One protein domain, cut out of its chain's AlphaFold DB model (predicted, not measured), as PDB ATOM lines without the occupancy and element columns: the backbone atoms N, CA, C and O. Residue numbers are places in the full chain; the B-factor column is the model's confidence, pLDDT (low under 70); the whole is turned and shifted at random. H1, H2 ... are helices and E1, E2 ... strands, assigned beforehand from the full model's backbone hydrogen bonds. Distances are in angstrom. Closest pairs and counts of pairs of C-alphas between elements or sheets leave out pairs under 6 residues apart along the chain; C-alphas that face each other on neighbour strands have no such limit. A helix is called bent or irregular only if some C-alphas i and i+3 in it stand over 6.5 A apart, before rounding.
ATOM      1  N   VAL A  28      25.274   1.613  80.180       74.94
ATOM      2  CA  VAL A  28      24.923   1.170  81.522       74.94
ATOM      3  C   VAL A  28      26.144   0.491  82.116       74.94
ATOM      4  O   VAL A  28      26.652  -0.489  81.564       74.94
ATOM      5  N   LYS A  29      26.615   1.012  83.248       76.12
ATOM      6  CA  LYS A  29      27.626   0.331  84.056       76.12
ATOM      7  C   LYS A  29      26.982  -0.869  84.733       76.12
ATOM      8  O   LYS A  29      25.974  -0.712  85.421       76.12
ATOM      9  N   LEU A  30      27.563  -2.049  84.549       69.44
ATOM     10  CA  LEU A  30      27.097  -3.239  85.243       69.44
ATOM     11  C   LEU A  30      27.739  -3.295  86.632       69.44
ATOM     12  O   LEU A  30      28.966  -3.229  86.731       69.44
ATOM     13  N   PRO A  31      26.954  -3.460  87.709       58.16
ATOM     14  CA  PRO A  31      27.481  -3.932  88.977       58.16
ATOM     15  C   PRO A  31      28.348  -5.190  88.771       58.16
ATOM     16  O   PRO A  31      27.908  -6.105  88.069       58.16
ATOM     17  N   PRO A  32      29.517  -5.307  89.431       51.62
ATOM     18  CA  PRO A  32      30.398  -6.478  89.320       51.62
ATOM     19  C   PRO A  32      29.733  -7.828  89.652       51.62
ATOM     20  O   PRO A  32      30.277  -8.877  89.326       51.62
ATOM     21  N   ARG A  33      28.560  -7.808  90.304       53.09
ATOM     22  CA  ARG A  33      27.841  -8.972  90.854       53.09
ATOM     23  C   ARG A  33      26.500  -9.281  90.174       53.09
ATOM     24  O   ARG A  33      25.694 -10.010  90.730       53.09
ATOM     25  N   MET A  34      26.217  -8.704  89.004       56.06
ATOM     26  CA  MET A  34      24.878  -8.774  88.391       56.06
ATOM     27  C   MET A  34      24.398 -10.159  87.924       56.06
ATOM     28  O   MET A  34      23.265 -10.255  87.468       56.06
ATOM     29  N   ILE A  35      25.236 -11.195  87.914       56.09
ATOM     30  CA  ILE A  35      24.854 -12.464  87.294       56.09
ATOM     31  C   ILE A  35      25.266 -13.622  88.201       56.09
ATOM     32  O   ILE A  35      26.458 -13.812  88.416       56.09
ATOM     33  N   GLY A  36      24.293 -14.383  88.713       51.81
ATOM     34  CA  GLY A  36      24.523 -15.715  89.293       51.81
ATOM     35  C   GLY A  36      24.560 -15.854  90.824       51.81
ATOM     36  O   GLY A  36      24.694 -16.979  91.295       51.81
ATOM     37  N   GLU A  37      24.409 -14.792  91.630       50.62
ATOM     38  CA  GLU A  37      24.456 -14.926  93.109       50.62
ATOM     39  C   GLU A  37      23.095 -15.252  93.762       50.62
ATOM     40  O   GLU A  37      23.056 -15.808  94.860       50.62
ATOM     41  N   THR A  38      21.968 -14.928  93.121       49.28
ATOM     42  CA  THR A  38      20.630 -14.993  93.751       49.28
ATOM     43  C   THR A  38      19.738 -16.133  93.243       49.28
ATOM     44  O   THR A  38      18.657 -16.354  93.792       49.28
ATOM     45  N   GLY A  39      20.188 -16.894  92.241       48.84
ATOM     46  CA  GLY A  39      19.443 -17.989  91.612       48.84
ATOM     47  C   GLY A  39      20.042 -19.372  91.883       48.84
ATOM     48  O   GLY A  39      21.225 -19.518  92.173       48.84
ATOM     49  N   LYS A  40      19.213 -20.419  91.777       54.50
ATOM     50  CA  LYS A  40      19.647 -21.829  91.814       54.50
ATOM     51  C   LYS A  40      20.842 -22.022  90.873       54.50
ATOM     52  O   LYS A  40      20.771 -21.544  89.745       54.50
ATOM     53  N   SER A  41      21.877 -22.747  91.311       58.03
ATOM     54  CA  SER A  41      23.029 -23.107  90.469       58.03
ATOM     55  C   SER A  41      22.535 -23.620  89.114       58.03
ATOM     56  O   SER A  41      21.929 -24.691  89.024       58.03
ATOM     57  N   GLN A  42      22.717 -22.806  88.072       69.88
ATOM     58  CA  GLN A  42      22.418 -23.218  86.712       69.88
ATOM     59  C   GLN A  42      23.522 -24.183  86.301       69.88
ATOM     60  O   GLN A  42      24.702 -23.902  86.486       69.88
ATOM     61  N   THR A  43      23.154 -25.337  85.760       76.56
ATOM     62  CA  THR A  43      24.129 -26.307  85.258       76.56
ATOM     63  C   THR A  43      23.945 -26.441  83.760       76.56
ATOM     64  O   THR A  43      22.842 -26.716  83.280       76.56
ATOM     65  N   TRP A  44      25.029 -26.242  83.014       81.38
ATOM     66  CA  TRP A  44      25.040 -26.529  81.588       81.38
ATOM     67  C   TRP A  44      25.056 -28.043  81.368       81.38
ATOM     68  O   TRP A  44      25.850 -28.765  81.966       81.38
ATOM     69  N   SER A  45      24.187 -28.529  80.484       79.25
ATOM     70  CA  SER A  45      24.047 -29.963  80.185       79.25
ATOM     71  C   SER A  45      25.220 -30.569  79.396       79.25
ATOM     72  O   SER A  45      25.249 -31.776  79.159       79.25
ATOM     73  N   GLY A  46      26.172 -29.749  78.940       82.44
ATOM     74  CA  GLY A  46      27.332 -30.174  78.148       82.44
ATOM     75  C   GLY A  46      27.046 -30.410  76.659       82.44
ATOM     76  O   GLY A  46      27.983 -30.479  75.862       82.44
ATOM     77  N   THR A  47      25.772 -30.494  76.252       88.25
ATOM     78  CA  THR A  47      25.375 -30.814  74.870       88.25
ATOM     79  C   THR A  47      24.297 -29.868  74.343       88.25
ATOM     80  O   THR A  47      23.252 -29.663  74.963       88.25
ATOM     81  N   LEU A  48      24.521 -29.334  73.147       92.06
ATOM     82  CA  LEU A  48      23.593 -28.496  72.406       92.06
ATOM     83  C   LEU A  48      23.015 -29.260  71.213       92.06
ATOM     84  O   LEU A  48      23.687 -30.015  70.518       92.06
ATOM     85  N   SER A  49      21.744 -29.001  70.955       90.50
ATOM     86  CA  SER A  49      20.968 -29.484  69.822       90.50
ATOM     87  C   SER A  49      20.142 -28.330  69.263       90.50
ATOM     88  O   SER A  49      19.941 -27.310  69.929       90.50
ATOM     89  N   LYS A  50      19.591 -28.492  68.059       87.62
ATOM     90  CA  LYS A  50      18.689 -27.488  67.471       87.62
ATOM     91  C   LYS A  50      17.497 -27.149  68.377       87.62
ATOM     92  O   LYS A  50      17.025 -26.012  68.323       87.62
ATOM     93  N   ASP A  51      17.056 -28.094  69.212       88.62
ATOM     94  CA  ASP A  51      15.846 -27.990  70.028       88.62
ATOM     95  C   ASP A  51      16.115 -27.297  71.371       88.62
ATOM     96  O   ASP A  51      15.417 -26.334  71.689       88.62
ATOM     97  N   ASN A  52      17.180 -27.679  72.089       91.75
ATOM     98  CA  ASN A  52      17.530 -27.105  73.402       91.75
ATOM     99  C   ASN A  52      18.486 -25.894  73.350       91.75
ATOM    100  O   ASN A  52      18.708 -25.257  74.374       91.75
ATOM    101  N   CYS A  53      19.066 -25.563  72.188       92.62
ATOM    102  CA  CYS A  53      20.150 -24.576  72.088       92.62
ATOM    103  C   CYS A  53      19.819 -23.216  72.720       92.62
ATOM    104  O   CYS A  53      20.625 -22.704  73.493       92.62
ATOM    105  N   LEU A  54      18.648 -22.636  72.437       93.31
ATOM    106  CA  LEU A  54      18.300 -21.318  72.982       93.31
ATOM    107  C   LEU A  54      18.076 -21.351  74.497       93.31
ATOM    108  O   LEU A  54      18.445 -20.395  75.175       93.31
ATOM    109  N   ASP A  55      17.529 -22.445  75.024       92.38
ATOM    110  CA  ASP A  55      17.297 -22.598  76.459       92.38
ATOM    111  C   ASP A  55      18.623 -22.763  77.210       92.38
ATOM    112  O   ASP A  55      18.843 -22.120  78.232       92.38
ATOM    113  N   GLU A  56      19.554 -23.556  76.673       93.12
ATOM    114  CA  GLU A  56      20.892 -23.709  77.253       93.12
ATOM    115  C   GLU A  56      21.706 -22.409  77.161       93.12
ATOM    116  O   GLU A  56      22.364 -22.030  78.128       93.12
ATOM    117  N   MET A  57      21.623 -21.670  76.048       94.00
ATOM    118  CA  MET A  57      22.242 -20.341  75.949       94.00
ATOM    119  C   MET A  57      21.623 -19.347  76.935       94.00
ATOM    120  O   MET A  57      22.342 -18.532  77.516       94.00
ATOM    121  N   ARG A  58      20.312 -19.418  77.178       92.31
ATOM    122  CA  ARG A  58      19.669 -18.602  78.210       92.31
ATOM    123  C   ARG A  58      20.231 -18.929  79.595       92.31
ATOM    124  O   ARG A  58      20.666 -18.005  80.270       92.31
ATOM    125  N   LYS A  59      20.320 -20.211  79.973       90.19
ATOM    126  CA  LYS A  59      20.923 -20.647  81.252       90.19
ATOM    127  C   LYS A  59      22.371 -20.183  81.402       90.19
ATOM    128  O   LYS A  59      22.729 -19.628  82.431       90.19
ATOM    129  N   LEU A  60      23.190 -20.346  80.361       90.81
ATOM    130  CA  LEU A  60      24.580 -19.869  80.339       90.81
ATOM    131  C   LEU A  60      24.673 -18.344  80.505       90.81
ATOM    132  O   LEU A  60      25.617 -17.839  81.097       90.81
ATOM    133  N   THR A  61      23.694 -17.593  79.994       89.88
ATOM    134  CA  THR A  61      23.642 -16.129  80.157       89.88
ATOM    135  C   THR A  61      23.309 -15.709  81.592       89.88
ATOM    136  O   THR A  61      23.656 -14.598  81.975       89.88
ATOM    137  N   GLN A  62      22.669 -16.583  82.371       87.12
ATOM    138  CA  GLN A  62      22.345 -16.377  83.788       87.12
ATOM    139  C   GLN A  62      23.487 -16.790  84.741       87.12
ATOM    140  O   GLN A  62      23.354 -16.626  85.949       87.12
ATOM    141  N   MET A  63      24.594 -17.337  84.228       85.00
ATOM    142  CA  MET A  63      25.801 -17.633  85.014       85.00
ATOM    143  C   MET A  63      26.695 -16.403  85.133       85.00
ATOM    144  O   MET A  63      26.664 -15.531  84.258       85.00
ATOM    145  N   THR A  64      27.565 -16.367  86.147       80.44
ATOM    146  CA  THR A  64      28.589 -15.318  86.228       80.44
ATOM    147  C   THR A  64      29.388 -15.256  84.919       80.44
ATOM    148  O   THR A  64      29.554 -16.254  84.209       80.44
ATOM    149  N   VAL A  65      29.918 -14.076  84.583       81.31
ATOM    150  CA  VAL A  65      30.758 -13.911  83.381       81.31
ATOM    151  C   VAL A  65      31.912 -14.917  83.376       81.31
ATOM    152  O   VAL A  65      32.217 -15.476  82.325       81.31
ATOM    153  N   LEU A  66      32.512 -15.169  84.542       80.44
ATOM    154  CA  LEU A  66      33.627 -16.096  84.703       80.44
ATOM    155  C   LEU A  66      33.205 -17.545  84.415       80.44
ATOM    156  O   LEU A  66      33.761 -18.147  83.502       80.44
ATOM    157  N   GLU A  67      32.177 -18.061  85.098       84.75
ATOM    158  CA  GLU A  67      31.666 -19.428  84.886       84.75
ATOM    159  C   GLU A  67      31.214 -19.645  83.440       84.75
ATOM    160  O   GLU A  67      31.566 -20.631  82.792       84.75
ATOM    161  N   ARG A  68      30.468 -18.687  82.876       89.06
ATOM    162  CA  ARG A  68      30.027 -18.769  81.483       89.06
ATOM    163  C   ARG A  68      31.221 -18.884  80.539       89.06
ATOM    164  O   ARG A  68      31.195 -19.696  79.613       89.06
ATOM    165  N   ASN A  69      32.252 -18.064  80.739       88.00
ATOM    166  CA  ASN A  69      33.412 -18.010  79.854       88.00
ATOM    167  C   ASN A  69      34.222 -19.317  79.856       88.00
ATOM    168  O   ASN A  69      34.830 -19.634  78.834       88.00
ATOM    169  N   GLU A  70      34.164 -20.117  80.926       88.19
ATOM    170  CA  GLU A  70      34.733 -21.475  80.949       88.19
ATOM    171  C   GLU A  70      34.016 -22.425  79.972       88.19
ATOM    172  O   GLU A  70      34.637 -23.304  79.373       88.19
ATOM    173  N   HIS A  71      32.713 -22.228  79.750       91.12
ATOM    174  CA  HIS A  71      31.897 -23.069  78.869       91.12
ATOM    175  C   HIS A  71      31.851 -22.590  77.413       91.12
ATOM    176  O   HIS A  71      31.669 -23.402  76.498       91.12
ATOM    177  N   VAL A  72      32.017 -21.286  77.172       91.75
ATOM    178  CA  VAL A  72      31.878 -20.673  75.839       91.75
ATOM    179  C   VAL A  72      32.716 -21.373  74.754       91.75
ATOM    180  O   VAL A  72      32.147 -21.636  73.695       91.75
ATOM    181  N   PRO A  73      33.996 -21.757  74.953       92.12
ATOM    182  CA  PRO A  73      34.765 -22.445  73.911       92.12
ATOM    183  C   PRO A  73      34.097 -23.733  73.404       92.12
ATOM    184  O   PRO A  73      33.982 -23.945  72.195       92.12
ATOM    185  N   ALA A  74      33.593 -24.571  74.316       92.94
ATOM    186  CA  ALA A  74      32.899 -25.806  73.959       92.94
ATOM    187  C   ALA A  74      31.543 -25.525  73.290       92.94
ATOM    188  O   ALA A  74      31.159 -26.210  72.339       92.94
ATOM    189  N   VAL A  75      30.838 -24.488  73.745       94.69
ATOM    190  CA  VAL A  75      29.573 -24.030  73.157       94.69
ATOM    191  C   VAL A  75      29.773 -23.552  71.718       94.69
ATOM    192  O   VAL A  75      29.045 -23.995  70.832       94.69
ATOM    193  N   LEU A  76      30.783 -22.719  71.447       94.31
ATOM    194  CA  LEU A  76      31.077 -22.193  70.106       94.31
ATOM    195  C   LEU A  76      31.312 -23.309  69.080       94.31
ATOM    196  O   LEU A  76      30.814 -23.227  67.952       94.31
ATOM    197  N   LEU A  77      32.014 -24.374  69.479       92.12
ATOM    198  CA  LEU A  77      32.249 -25.542  68.627       92.12
ATOM    199  C   LEU A  77      30.942 -26.240  68.234       92.12
ATOM    200  O   LEU A  77      30.762 -26.596  67.070       92.12
ATOM    201  N   GLN A  78      30.016 -26.403  69.181       93.50
ATOM    202  CA  GLN A  78      28.724 -27.041  68.922       93.50
ATOM    203  C   GLN A  78      27.799 -26.134  68.093       93.50
ATOM    204  O   GLN A  78      27.155 -26.595  67.146       93.50
ATOM    205  N   LEU A  79      27.781 -24.826  68.378       92.81
ATOM    206  CA  LEU A  79      26.946 -23.850  67.668       92.81
ATOM    207  C   LEU A  79      27.284 -23.735  66.178       92.81
ATOM    208  O   LEU A  79      26.380 -23.487  65.377       92.81
ATOM    209  N   ARG A  80      28.552 -23.948  65.791       89.75
ATOM    210  CA  ARG A  80      28.996 -23.917  64.385       89.75
ATOM    211  C   ARG A  80      28.129 -24.807  63.491       89.75
ATOM    212  O   ARG A  80      27.777 -24.409  62.382       89.75
ATOM    213  N   ASN A  81      27.783 -25.995  63.980       86.69
ATOM    214  CA  ASN A  81      26.973 -26.949  63.229       86.69
ATOM    215  C   ASN A  81      25.481 -26.626  63.370       86.69
ATOM    216  O   ASN A  81      24.751 -26.606  62.381       86.69
ATOM    217  N   ILE A  82      25.041 -26.281  64.582       88.94
ATOM    218  CA  ILE A  82      23.625 -26.068  64.902       88.94
ATOM    219  C   ILE A  82      23.027 -24.896  64.123       88.94
ATOM    220  O   ILE A  82      21.923 -25.025  63.594       88.94
ATOM    221  N   ILE A  83      23.736 -23.768  63.993       85.62
ATOM    222  CA  ILE A  83      23.201 -22.575  63.310       85.62
ATOM    223  C   ILE A  83      22.766 -22.876  61.867       85.62
ATOM    224  O   ILE A  83      21.836 -22.256  61.353       85.62
ATOM    225  N   CYS A  84      23.412 -23.852  61.228       76.75
ATOM    226  CA  CYS A  84      23.150 -24.250  59.851       76.75
ATOM    227  C   CYS A  84      21.833 -25.027  59.693       76.75
ATOM    228  O   CYS A  84      21.294 -25.089  58.588       76.75
ATOM    229  N   GLU A  85      21.332 -25.608  60.782       82.50
ATOM    230  CA  GLU A  85      20.117 -26.427  60.840       82.50
ATOM    231  C   GLU A  85      18.937 -25.684  61.487       82.50
ATOM    232  O   GLU A  85      17.793 -26.142  61.446       82.50
ATOM    233  N   MET A  86      19.196 -24.525  62.097       82.62
ATOM    234  CA  MET A  86      18.177 -23.711  62.749       82.62
ATOM    235  C   MET A  86      17.362 -22.890  61.750       82.62
ATOM    236  O   MET A  86      17.856 -22.391  60.741       82.62
ATOM    237  N   CYS A  87      16.099 -22.631  62.100       84.31
ATOM    238  CA  CYS A  87      15.328 -21.616  61.397       84.31
ATOM    239  C   CYS A  87      15.902 -20.210  61.664       84.31
ATOM    240  O   CYS A  87      16.427 -19.923  62.744       84.31
ATOM    241  N   LEU A  88      15.736 -19.304  60.692       83.56
ATOM    242  CA  LEU A  88      16.300 -17.948  60.726       83.56
ATOM    243  C   LEU A  88      15.993 -17.192  62.030       83.56
ATOM    244  O   LEU A  88      16.866 -16.525  62.578       83.56
ATOM    245  N   GLY A  89      14.761 -17.303  62.539       85.31
ATOM    246  CA  GLY A  89      14.354 -16.629  63.775       85.31
ATOM    247  C   GLY A  89      15.165 -17.079  64.991       85.31
ATOM    248  O   GLY A  89      15.622 -16.238  65.762       85.31
ATOM    249  N   ARG A  90      15.405 -18.388  65.132       88.81
ATOM    250  CA  ARG A  90      16.212 -18.928  66.234       88.81
ATOM    251  C   ARG A  90      17.694 -18.582  66.065       88.81
ATOM    252  O   ARG A  90      18.322 -18.182  67.037       88.81
ATOM    253  N   GLY A  91      18.222 -18.632  64.839       89.62
ATOM    254  CA  GLY A  91      19.599 -18.211  64.548       89.62
ATOM    255  C   GLY A  91      19.866 -16.738  64.890       89.62
ATOM    256  O   GLY A  91      20.919 -16.408  65.425       89.62
ATOM    257  N   ILE A  92      18.891 -15.850  64.663       89.44
ATOM    258  CA  ILE A  92      18.979 -14.437  65.071       89.44
ATOM    259  C   ILE A  92      19.091 -14.305  66.596       89.44
ATOM    260  O   ILE A  92      19.912 -13.527  67.072       89.44
ATOM    261  N   ILE A  93      18.291 -15.049  67.368       91.00
ATOM    262  CA  ILE A  93      18.347 -15.017  68.841       91.00
ATOM    263  C   ILE A  93      19.698 -15.552  69.333       91.00
ATOM    264  O   ILE A  93      20.339 -14.917  70.165       91.00
ATOM    265  N   MET A  94      20.166 -16.662  68.762       93.19
ATOM    266  CA  MET A  94      21.474 -17.247  69.065       93.19
ATOM    267  C   MET A  94      22.607 -16.229  68.863       93.19
ATOM    268  O   MET A  94      23.402 -15.997  69.769       93.19
ATOM    269  N   MET A  95      22.639 -15.542  67.715       93.00
ATOM    270  CA  MET A  95      23.657 -14.521  67.439       93.00
ATOM    271  C   MET A  95      23.582 -13.321  68.394       93.00
ATOM    272  O   MET A  95      24.620 -12.759  68.730       93.00
ATOM    273  N   LYS A  96      22.390 -12.937  68.875       93.62
ATOM    274  CA  LYS A  96      22.264 -11.883  69.898       93.62
ATOM    275  C   LYS A  96      22.938 -12.268  71.212       93.62
ATOM    276  O   LYS A  96      23.632 -11.431  71.783       93.62
ATOM    277  N   TYR A  97      22.777 -13.514  71.664       94.50
ATOM    278  CA  TYR A  97      23.499 -14.007  72.839       94.50
ATOM    279  C   TYR A  97      25.010 -13.951  72.625       94.50
ATOM    280  O   TYR A  97      25.728 -13.503  73.509       94.50
ATOM    281  N   MET A  98      25.498 -14.322  71.439       94.00
ATOM    282  CA  MET A  98      26.933 -14.268  71.140       94.00
ATOM    283  C   MET A  98      27.484 -12.839  71.153       94.00
ATOM    284  O   MET A  98      28.540 -12.607  71.730       94.00
ATOM    285  N   VAL A  99      26.756 -11.874  70.577       93.44
ATOM    286  CA  VAL A  99      27.110 -10.444  70.653       93.44
ATOM    287  C   VAL A  99      27.158  -9.972  72.106       93.44
ATOM    288  O   VAL A  99      28.109  -9.296  72.501       93.44
ATOM    289  N   LEU A 100      26.163 -10.346  72.915       92.44
ATOM    290  CA  LEU A 100      26.129 -10.012  74.338       92.44
ATOM    291  C   LEU A 100      27.323 -10.625  75.085       92.44
ATOM    292  O   LEU A 100      28.002  -9.928  75.834       92.44
ATOM    293  N   TRP A 101      27.617 -11.906  74.871       92.00
ATOM    294  CA  TRP A 101      28.718 -12.590  75.547       92.00
ATOM    295  C   TRP A 101      30.079 -12.034  75.155       92.00
ATOM    296  O   TRP A 101      30.912 -11.854  76.038       92.00
ATOM    297  N   ALA A 102      30.292 -11.709  73.877       90.88
ATOM    298  CA  ALA A 102      31.507 -11.036  73.435       90.88
ATOM    299  C   ALA A 102      31.670  -9.689  74.154       90.88
ATOM    300  O   ALA A 102      32.723  -9.444  74.725       90.88
ATOM    301  N   ASN A 103      30.603  -8.883  74.255       87.69
ATOM    302  CA  ASN A 103      30.638  -7.625  75.010       87.69
ATOM    303  C   ASN A 103      31.014  -7.821  76.489       87.69
ATOM    304  O   ASN A 103      31.749  -7.019  77.057       87.69
ATOM    305  N   LEU A 104      30.548  -8.909  77.096       84.88
ATOM    306  CA  LEU A 104      30.814  -9.247  78.493       84.88
ATOM    307  C   LEU A 104      32.187  -9.919  78.723       84.88
ATOM    308  O   LEU A 104      32.525 -10.177  79.870       84.88
ATOM    309  N   SER A 105      32.964 -10.248  77.684       79.88
ATOM    310  CA  SER A 105      34.190 -11.069  77.778       79.88
ATOM    311  C   SER A 105      35.496 -10.261  77.845       79.88
ATOM    312  O   SER A 105      36.532 -10.698  77.335       79.88
ATOM    313  N   LEU A 106      35.463  -9.090  78.489       69.81
ATOM    314  CA  LEU A 106      36.601  -8.167  78.578       69.81
ATOM    315  C   LEU A 106      37.901  -8.874  79.015       69.81
ATOM    316  O   LEU A 106      37.913  -9.670  79.951       69.81
ATOM    317  N   GLY A 107      39.000  -8.593  78.306       66.31
ATOM    318  CA  GLY A 107      40.344  -9.073  78.653       66.31
ATOM    319  C   GLY A 107      40.657 -10.539  78.322       66.31
ATOM    320  O   GLY A 107      41.772 -10.991  78.576       66.31
ATOM    321  N   THR A 108      39.737 -11.301  77.717       78.81
ATOM    322  CA  THR A 108      39.972 -12.722  77.380       78.81
ATOM    323  C   THR A 108      40.278 -12.934  75.895       78.81
ATOM    324  O   THR A 108      39.448 -13.406  75.121       78.81
ATOM    325  N   ARG A 109      41.513 -12.619  75.476       83.75
ATOM    326  CA  ARG A 109      41.932 -12.675  74.058       83.75
ATOM    327  C   ARG A 109      41.642 -14.018  73.375       83.75
ATOM    328  O   ARG A 109      41.059 -14.029  72.297       83.75
ATOM    329  N   ASN A 110      41.961 -15.137  74.028       85.50
ATOM    330  CA  ASN A 110      41.693 -16.481  73.493       85.50
ATOM    331  C   ASN A 110      40.191 -16.721  73.250       85.50
ATOM    332  O   ASN A 110      39.806 -17.415  72.310       85.50
ATOM    333  N   LEU A 111      39.330 -16.140  74.089       88.38
ATOM    334  CA  LEU A 111      37.883 -16.265  73.955       88.38
ATOM    335  C   LEU A 111      37.359 -15.442  72.774       88.38
ATOM    336  O   LEU A 111      36.557 -15.932  71.980       88.38
ATOM    337  N   LEU A 112      37.867 -14.216  72.623       90.50
ATOM    338  CA  LEU A 112      37.578 -13.335  71.489       90.50
ATOM    339  C   LEU A 112      38.024 -13.958  70.154       90.50
ATOM    340  O   LEU A 112      37.277 -13.921  69.176       90.50
ATOM    341  N   GLU A 113      39.184 -14.619  70.125       91.88
ATOM    342  CA  GLU A 113      39.642 -15.407  68.971       91.88
ATOM    343  C   GLU A 113      38.703 -16.584  68.661       91.88
ATOM    344  O   GLU A 113      38.442 -16.880  67.491       91.88
ATOM    345  N   GLY A 114      38.122 -17.209  69.689       93.88
ATOM    346  CA  GLY A 114      37.068 -18.211  69.538       93.88
ATOM    347  C   GLY A 114      35.820 -17.658  68.839       93.88
ATOM    348  O   GLY A 114      35.330 -18.263  67.882       93.88
ATOM    349  N   PHE A 115      35.325 -16.488  69.260       94.69
ATOM    350  CA  PHE A 115      34.191 -15.821  68.603       94.69
ATOM    351  C   PHE A 115      34.506 -15.437  67.149       94.69
ATOM    352  O   PHE A 115      33.673 -15.655  66.266       94.69
ATOM    353  N   ARG A 116      35.715 -14.924  66.876       94.06
ATOM    354  CA  ARG A 116      36.175 -14.633  65.507       94.06
ATOM    355  C   ARG A 116      36.169 -15.891  64.638       94.06
ATOM    356  O   ARG A 116      35.553 -15.895  63.573       94.06
ATOM    357  N   SER A 117      36.777 -16.968  65.131       94.12
ATOM    358  CA  SER A 117      36.853 -18.260  64.434       94.12
ATOM    359  C   SER A 117      35.464 -18.826  64.136       94.12
ATOM    360  O   SER A 117      35.213 -19.360  63.054       94.12
ATOM    361  N   PHE A 118      34.525 -18.673  65.075       94.62
ATOM    362  CA  PHE A 118      33.128 -19.022  64.849       94.62
ATOM    363  C   PHE A 118      32.528 -18.216  63.686       94.62
ATOM    364  O   PHE A 118      31.962 -18.811  62.768       94.62
ATOM    365  N   CYS A 119      32.671 -16.885  63.685       92.62
ATOM    366  CA  CYS A 119      32.146 -16.014  62.628       92.62
ATOM    367  C   CYS A 119      32.695 -16.372  61.243       92.62
ATOM    368  O   CYS A 119      31.938 -16.402  60.268       92.62
ATOM    369  N   GLU A 120      33.991 -16.663  61.147       91.69
ATOM    370  CA  GLU A 120      34.634 -17.123  59.914       91.69
ATOM    371  C   GLU A 120      34.033 -18.451  59.442       91.69
ATOM    372  O   GLU A 120      33.637 -18.582  58.282       91.69
ATOM    373  N   ALA A 121      33.867 -19.409  60.356       90.88
ATOM    374  CA  ALA A 121      33.342 -20.730  60.040       90.88
ATOM    375  C   ALA A 121      31.887 -20.713  59.545       90.88
ATOM    376  O   ALA A 121      31.530 -21.496  58.662       90.88
ATOM    377  N   VAL A 122      31.039 -19.835  60.091       88.94
ATOM    378  CA  VAL A 122      29.614 -19.758  59.718       88.94
ATOM    379  C   VAL A 122      29.352 -18.811  58.545       88.94
ATOM    380  O   VAL A 122      28.284 -18.867  57.932       88.94
ATOM    381  N   SER A 123      30.318 -17.960  58.180       87.00
ATOM    382  CA  SER A 123      30.165 -16.949  57.126       87.00
ATOM    383  C   SER A 123      29.793 -17.506  55.749       87.00
ATOM    384  O   SER A 123      28.842 -16.978  55.164       87.00
ATOM    385  N   PRO A 124      30.451 -18.561  55.223       84.81
ATOM    386  CA  PRO A 124      30.081 -19.141  53.933       84.81
ATOM    387  C   PRO A 124      28.643 -19.653  53.934       84.81
ATOM    388  O   PRO A 124      27.907 -19.463  52.969       84.81
ATOM    389  N   ARG A 125      28.209 -20.258  55.045       77.62
ATOM    390  CA  ARG A 125      26.857 -20.797  55.147       77.62
ATOM    391  C   ARG A 125      25.820 -19.697  55.252       77.62
ATOM    392  O   ARG A 125      24.824 -19.753  54.543       77.62
ATOM    393  N   ILE A 126      26.077 -18.679  56.074       77.94
ATOM    394  CA  ILE A 126      25.238 -17.483  56.129       77.94
ATOM    395  C   ILE A 126      25.102 -16.922  54.711       77.94
ATOM    396  O   ILE A 126      23.973 -16.722  54.281       77.94
ATOM    397  N   ALA A 127      26.204 -16.771  53.962       76.19
ATOM    398  CA  ALA A 127      26.223 -16.292  52.576       76.19
ATOM    399  C   ALA A 127      25.397 -17.150  51.587       76.19
ATOM    400  O   ALA A 127      24.749 -16.585  50.711       76.19
ATOM    401  N   GLN A 128      25.339 -18.473  51.755       72.06
ATOM    402  CA  GLN A 128      24.532 -19.363  50.903       72.06
ATOM    403  C   GLN A 128      23.017 -19.219  51.119       72.06
ATOM    404  O   GLN A 128      22.253 -19.364  50.173       72.06
ATOM    405  N   ILE A 129      22.556 -18.876  52.330       66.75
ATOM    406  CA  ILE A 129      21.116 -18.676  52.612       66.75
ATOM    407  C   ILE A 129      20.543 -17.493  51.782       66.75
ATOM    408  O   ILE A 129      19.330 -17.351  51.639       66.75
ATOM    409  N   TYR A 130      21.395 -16.632  51.207       53.75
ATOM    410  CA  TYR A 130      20.973 -15.455  50.434       53.75
ATOM    411  C   TYR A 130      20.614 -15.735  48.978       53.75
ATOM    412  O   TYR A 130      19.848 -14.949  48.421       53.75
ATOM    413  N   ASP A 131      21.108 -16.822  48.380       54.69
ATOM    414  CA  ASP A 131      20.791 -17.133  46.979       54.69
ATOM    415  C   ASP A 131      19.321 -17.562  46.810       54.69
ATOM    416  O   ASP A 131      18.775 -17.512  45.710       54.69
ATOM    417  N   GLU A 132      18.635 -17.891  47.911       52.06
ATOM    418  CA  GLU A 132      17.250 -18.371  47.899       52.06
ATOM    419  C   GLU A 132      16.204 -17.307  48.308       52.06
ATOM    420  O   GLU A 132      15.029 -17.463  47.973       52.06
ATOM    421  N   ALA A 133      16.572 -16.206  48.996       50.78
ATOM    422  CA  ALA A 133      15.648 -15.102  49.329       50.78
ATOM    423  C   ALA A 133      16.327 -13.854  49.961       50.78
ATOM    424  O   ALA A 133      17.285 -13.988  50.719       50.78
ATOM    425  N   PRO A 134      15.734 -12.639  49.857       54.38
ATOM    426  CA  PRO A 134      16.199 -11.407  50.534       54.38
ATOM    427  C   PRO A 134      16.052 -11.396  52.078       54.38
ATOM    428  O   PRO A 134      16.144 -10.348  52.717       54.38
ATOM    429  N   ARG A 135      15.784 -12.546  52.712       57.50
ATOM    430  CA  ARG A 135      15.350 -12.661  54.116       57.50
ATOM    431  C   ARG A 135      16.445 -12.682  55.210       57.50
ATOM    432  O   ARG A 135      16.089 -12.293  56.321       57.50
ATOM    433  N   PRO A 136      17.736 -13.038  55.012       68.19
ATOM    434  CA  PRO A 136      18.651 -13.214  56.150       68.19
ATOM    435  C   PRO A 136      19.410 -11.951  56.605       68.19
ATOM    436  O   PRO A 136      20.318 -12.059  57.426       68.19
ATOM    437  N   LEU A 137      19.040 -10.742  56.152       75.81
ATOM    438  CA  LEU A 137      19.757  -9.487  56.464       75.81
ATOM    439  C   LEU A 137      20.033  -9.276  57.968       75.81
ATOM    440  O   LEU A 137      21.088  -8.763  58.333       75.81
ATOM    441  N   GLY A 138      19.106  -9.684  58.841       79.88
ATOM    442  CA  GLY A 138      19.284  -9.587  60.293       79.88
ATOM    443  C   GLY A 138      20.419 -10.464  60.829       79.88
ATOM    444  O   GLY A 138      21.158 -10.025  61.704       79.88
ATOM    445  N   LEU A 139      20.597 -11.663  60.270       85.00
ATOM    446  CA  LEU A 139      21.659 -12.582  60.671       85.00
ATOM    447  C   LEU A 139      23.035 -12.076  60.215       85.00
ATOM    448  O   LEU A 139      23.988 -12.157  60.983       85.00
ATOM    449  N   ARG A 140      23.125 -11.478  59.011       84.06
ATOM    450  CA  ARG A 140      24.358 -10.808  58.545       84.06
ATOM    451  C   ARG A 140      24.782  -9.709  59.497       84.06
ATOM    452  O   ARG A 140      25.909  -9.712  59.961       84.06
ATOM    453  N   ARG A 141      23.848  -8.799  59.788       86.50
ATOM    454  CA  ARG A 141      24.117  -7.630  60.622       86.50
ATOM    455  C   ARG A 141      24.608  -8.049  61.996       86.50
ATOM    456  O   ARG A 141      25.584  -7.497  62.458       86.50
ATOM    457  N   LEU A 142      23.994  -9.064  62.607       90.38
ATOM    458  CA  LEU A 142      24.444  -9.558  63.909       90.38
ATOM    459  C   LEU A 142      25.824 -10.220  63.858       90.38
ATOM    460  O   LEU A 142      26.593 -10.061  64.797       90.38
ATOM    461  N   ARG A 143      26.153 -10.941  62.781       91.75
ATOM    462  CA  ARG A 143      27.511 -11.461  62.577       91.75
ATOM    463  C   ARG A 143      28.521 -10.324  62.431       91.75
ATOM    464  O   ARG A 143      29.571 -10.383  63.055       91.75
ATOM    465  N   ASP A 144      28.204  -9.316  61.625       90.75
ATOM    466  CA  ASP A 144      29.085  -8.169  61.401       90.75
ATOM    467  C   ASP A 144      29.285  -7.393  62.711       90.75
ATOM    468  O   ASP A 144      30.418  -7.161  63.109       90.75
ATOM    469  N   THR A 145      28.210  -7.146  63.467       91.19
ATOM    470  CA  THR A 145      28.279  -6.563  64.816       91.19
ATOM    471  C   THR A 145      29.112  -7.415  65.777       91.19
ATOM    472  O   THR A 145      29.874  -6.869  66.566       91.19
ATOM    473  N   LEU A 146      28.999  -8.747  65.738       93.06
ATOM    474  CA  LEU A 146      29.832  -9.620  66.570       93.06
ATOM    475  C   LEU A 146      31.319  -9.472  66.219       93.06
ATOM    476  O   LEU A 146      32.144  -9.383  67.124       93.06
ATOM    477  N   LEU A 147      31.662  -9.423  64.929       92.56
ATOM    478  CA  LEU A 147      33.040  -9.194  64.485       92.56
ATOM    479  C   LEU A 147      33.554  -7.819  64.918       92.56
ATOM    480  O   LEU A 147      34.639  -7.749  65.483       92.56
ATOM    481  N   GLU A 148      32.762  -6.762  64.734       91.25
ATOM    482  CA  GLU A 148      33.104  -5.398  65.161       91.25
ATOM    483  C   GLU A 148      33.392  -5.332  66.667       91.25
ATOM    484  O   GLU A 148      34.402  -4.771  67.082       91.25
ATOM    485  N   VAL A 149      32.543  -5.957  67.493       89.06
ATOM    486  CA  VAL A 149      32.745  -6.037  68.951       89.06
ATOM    487  C   VAL A 149      34.037  -6.780  69.281       89.06
ATOM    488  O   VAL A 149      34.815  -6.314  70.109       89.06
ATOM    489  N   VAL A 150      34.276  -7.925  68.639       90.00
ATOM    490  CA  VAL A 150      35.481  -8.731  68.866       90.00
ATOM    491  C   VAL A 150      36.740  -7.954  68.487       90.00
ATOM    492  O   VAL A 150      37.703  -7.942  69.248       90.00
ATOM    493  N   GLU A 151      36.751  -7.291  67.333       89.00
ATOM    494  CA  GLU A 151      37.883  -6.485  66.872       89.00
ATOM    495  C   GLU A 151      38.146  -5.295  67.791       89.00
ATOM    496  O   GLU A 151      39.290  -5.089  68.195       89.00
ATOM    497  N   TYR A 152      37.091  -4.574  68.179       86.06
ATOM    498  CA  TYR A 152      37.191  -3.470  69.125       86.06
ATOM    499  C   TYR A 152      37.784  -3.938  70.457       86.06
ATOM    500  O   TYR A 152      38.788  -3.392  70.905       86.06
ATOM    501  N   GLN A 153      37.250  -5.010  71.051       82.69
ATOM    502  CA  GLN A 153      37.760  -5.516  72.327       82.69
ATOM    503  C   GLN A 153      39.185  -6.064  72.250       82.69
ATOM    504  O   GLN A 153      39.942  -5.908  73.201       82.69
ATOM    505  N   MET A 154      39.576  -6.683  71.133       84.06
ATOM    506  CA  MET A 154      40.960  -7.127  70.934       84.06
ATOM    507  C   MET A 154      41.943  -5.962  70.749       84.06
ATOM    508  O   MET A 154      43.147  -6.179  70.895       84.06
ATOM    509  N   SER A 155      41.448  -4.772  70.387       82.75
ATOM    510  CA  SER A 155      42.252  -3.556  70.210       82.75
ATOM    511  C   SER A 155      42.424  -2.728  71.485       82.75
ATOM    512  O   SER A 155      43.328  -1.899  71.521       82.75
ATOM    513  N   LEU A 156      41.602  -2.964  72.516       76.38
ATOM    514  CA  LEU A 156      41.741  -2.302  73.814       76.38
ATOM    515  C   LEU A 156      43.039  -2.759  74.493       76.38
ATOM    516  O   LEU A 156      43.310  -3.958  74.608       76.38
ATOM    517  N   GLU A 157      43.844  -1.801  74.944       60.78
ATOM    518  CA  GLU A 157      45.054  -2.079  75.717       60.78
ATOM    519  C   GLU A 157      44.679  -2.510  77.146       60.78
ATOM    520  O   GLU A 157      43.641  -2.115  77.677       60.78
ATOM    521  N   ASN A 158      45.520  -3.321  77.803       58.09
ATOM    522  CA  ASN A 158      45.223  -3.871  79.137       58.09
ATOM    523  C   ASN A 158      44.932  -2.793  80.206       58.09
ATOM    524  O   ASN A 158      44.287  -3.099  81.203       58.09
ATOM    525  N   GLU A 159      45.390  -1.553  80.005       50.91
ATOM    526  CA  GLU A 159      45.139  -0.409  80.893       50.91
ATOM    527  C   GLU A 159      43.738   0.215  80.712       50.91
ATOM    528  O   GLU A 159      43.226   0.843  81.637       50.91
ATOM    529  N   GLU A 160      43.077   0.008  79.564       50.62
ATOM    530  CA  GLU A 160      41.700   0.469  79.294       50.62
ATOM    531  C   GLU A 160      40.627  -0.521  79.775       50.62
ATOM    532  O   GLU A 160      39.433  -0.200  79.790       50.62
ATOM    533  N   LEU A 161      41.033  -1.721  80.201       54.31
ATOM    534  CA  LEU A 161      40.154  -2.712  80.812       54.31
ATOM    535  C   LEU A 161      39.803  -2.267  82.236       54.31
ATOM    536  O   LEU A 161      40.345  -2.766  83.220       54.31
ATOM    537  N   SER A 162      38.885  -1.306  82.365       53.25
ATOM    538  CA  SER A 162      38.280  -1.022  83.664       53.25
ATOM    539  C   SER A 162      37.611  -2.292  84.194       53.25
ATOM    540  O   SER A 162      36.936  -2.980  83.428       53.25
ATOM    541  N   GLU A 163      37.705  -2.559  85.501       56.62
ATOM    542  CA  GLU A 163      36.956  -3.646  86.166       56.62
ATOM    543  C   GLU A 163      35.428  -3.551  85.933       56.62
ATOM    544  O   GLU A 163      34.688  -4.507  86.161       56.62
ATOM    545  N   GLU A 164      34.941  -2.399  85.463       65.56
ATOM    546  CA  GLU A 164      33.544  -2.143  85.134       65.56
ATOM    547  C   GLU A 164      33.194  -2.552  83.694       65.56
ATOM    548  O   GLU A 164      33.595  -1.909  82.720       65.56
ATOM    549  N   VAL A 165      32.335  -3.563  83.549       72.69
ATOM    550  CA  VAL A 165      31.703  -3.884  82.263       72.69
ATOM    551  C   VAL A 165      30.650  -2.822  81.930       72.69
ATOM    552  O   VAL A 165      29.816  -2.470  82.768       72.69
ATOM    553  N   ARG A 166      30.653  -2.324  80.689       77.94
ATOM    554  CA  ARG A 166      29.676  -1.346  80.193       77.94
ATOM    555  C   ARG A 166      28.911  -1.920  79.011       77.94
ATOM    556  O   ARG A 166      29.517  -2.329  78.027       77.94
ATOM    557  N   LEU A 167      27.584  -1.924  79.095       85.56
ATOM    558  CA  LEU A 167      26.709  -2.328  77.992       85.56
ATOM    559  C   LEU A 167      25.929  -1.127  77.483       85.56
ATOM    560  O   LEU A 167      25.474  -0.307  78.270       85.56
ATOM    561  N   THR A 168      25.703  -1.034  76.179       87.81
ATOM    562  CA  THR A 168      24.680  -0.121  75.658       87.81
ATOM    563  C   THR A 168      23.299  -0.531  76.180       87.81
ATOM    564  O   THR A 168      23.074  -1.695  76.528       87.81
ATOM    565  N   TYR A 169      22.357   0.412  76.253       87.75
ATOM    566  CA  TYR A 169      21.022   0.152  76.817       87.75
ATOM    567  C   TYR A 169      20.300  -1.035  76.146       87.75
ATOM    568  O   TYR A 169      19.598  -1.794  76.810       87.75
ATOM    569  N   ASP A 170      20.484  -1.235  74.839       87.88
ATOM    570  CA  ASP A 170      19.861  -2.316  74.076       87.88
ATOM    571  C   ASP A 170      20.458  -3.688  74.417       87.88
ATOM    572  O   ASP A 170      19.707  -4.653  74.578       87.88
TER     573      ASP A 170
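Overview. This is residues 28 to 170 of the 383 residues of an uncharacterized protein of Phytophthora parasitica (UniProt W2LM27). Four helices, H2 to H5, run lengthwise in an up-and-down bundle, each against the one before it in the chain, and a shorter fifth helix, H1, packs along H3 on one side. A stretch of 25 residues with no named element, residues 28 to 52, leads into H1 round the outside, and its first two residues pair with the short strand E1. The printed part has 143 residues with five named helices and then one named strand, in the order H1, H2, H3, H4, H5, E1, and its class is mostly helix. It is compact, with a radius of gyration of the C-alphas of 15.3 A, and spans 45 by 35 by 27 A.

Along the chain. The printed part begins at Val 28, C-alpha at (24.923, 1.170, 81.522). H1 is residues 53 to 61, from C-alpha 53 at (20.150, -24.576, 72.088). H2, residues 65 to 82, is 23.2 A long and irregular, C-alphas 70 and 73 being 7.1 A apart, with a kink of 54 degrees near residue 74. H3 is residues 88 to 103, 22.7 A. H4, residues 109 to 128, is 29.7 A long and irregular, C-alphas 121 and 124 being 7.1 A apart, with a kink of 32 degrees near residue 122. H5 is residues 137 to 155, 27.0 A. E1 is residues 166 to 168, ending at C-alpha 168 at (24.680, -0.121, 75.658).

Arrangement. H1 touches H3, the same way at a shallow tilt of 20 degrees; their closest C-alphas, of Leu 54 and Met 94, are 6.5 A apart. H1 and H2 are close but not clearly touching. H2 touches H4 at Arg 80 and Val 122, whose C-alphas are 6.3 A apart. H2 and H3 are near each other, with 13 pairs of C-alphas within 10 A. H3 touches H5, the same way at 13 degrees, a shallow tilt, closest at the C-alphas of Val 99 and Leu 146, 5.0 A. H3 and H4 form a helical hairpin but only just touch, with 3 pairs of C-alphas within 8 A, through residues 98 to 102 of H3 and 112 to 115 of H4 alone; the closest C-alphas, of Ala 102 and Leu 112, are 6.8 A apart. H4 and H5 form a second helical hairpin, opposite ways at a shallow tilt of 24 degrees, closest at the C-alphas of Leu 112 and Val 150, 5.7 A. E1 pairs with no named strand, but residues 28 to 29 pair antiparallel with its residues 166 to 167. Every O i to N i+4 pair is within hydrogen-bond range in H1, H3 and H5; in H2 it is 10 of 14 and in H4 14 of 16.

Size, cuts and confidence. The C-alphas farthest apart, of Thr 38 and Asp 131, are 46.8 A apart. The printed part has no cut, and no link between named elements is long. The mean pLDDT of the printed part is 80.9; residues 30 to 42, 106 to 107, 129 to 136 and 157 to 164 are under 70.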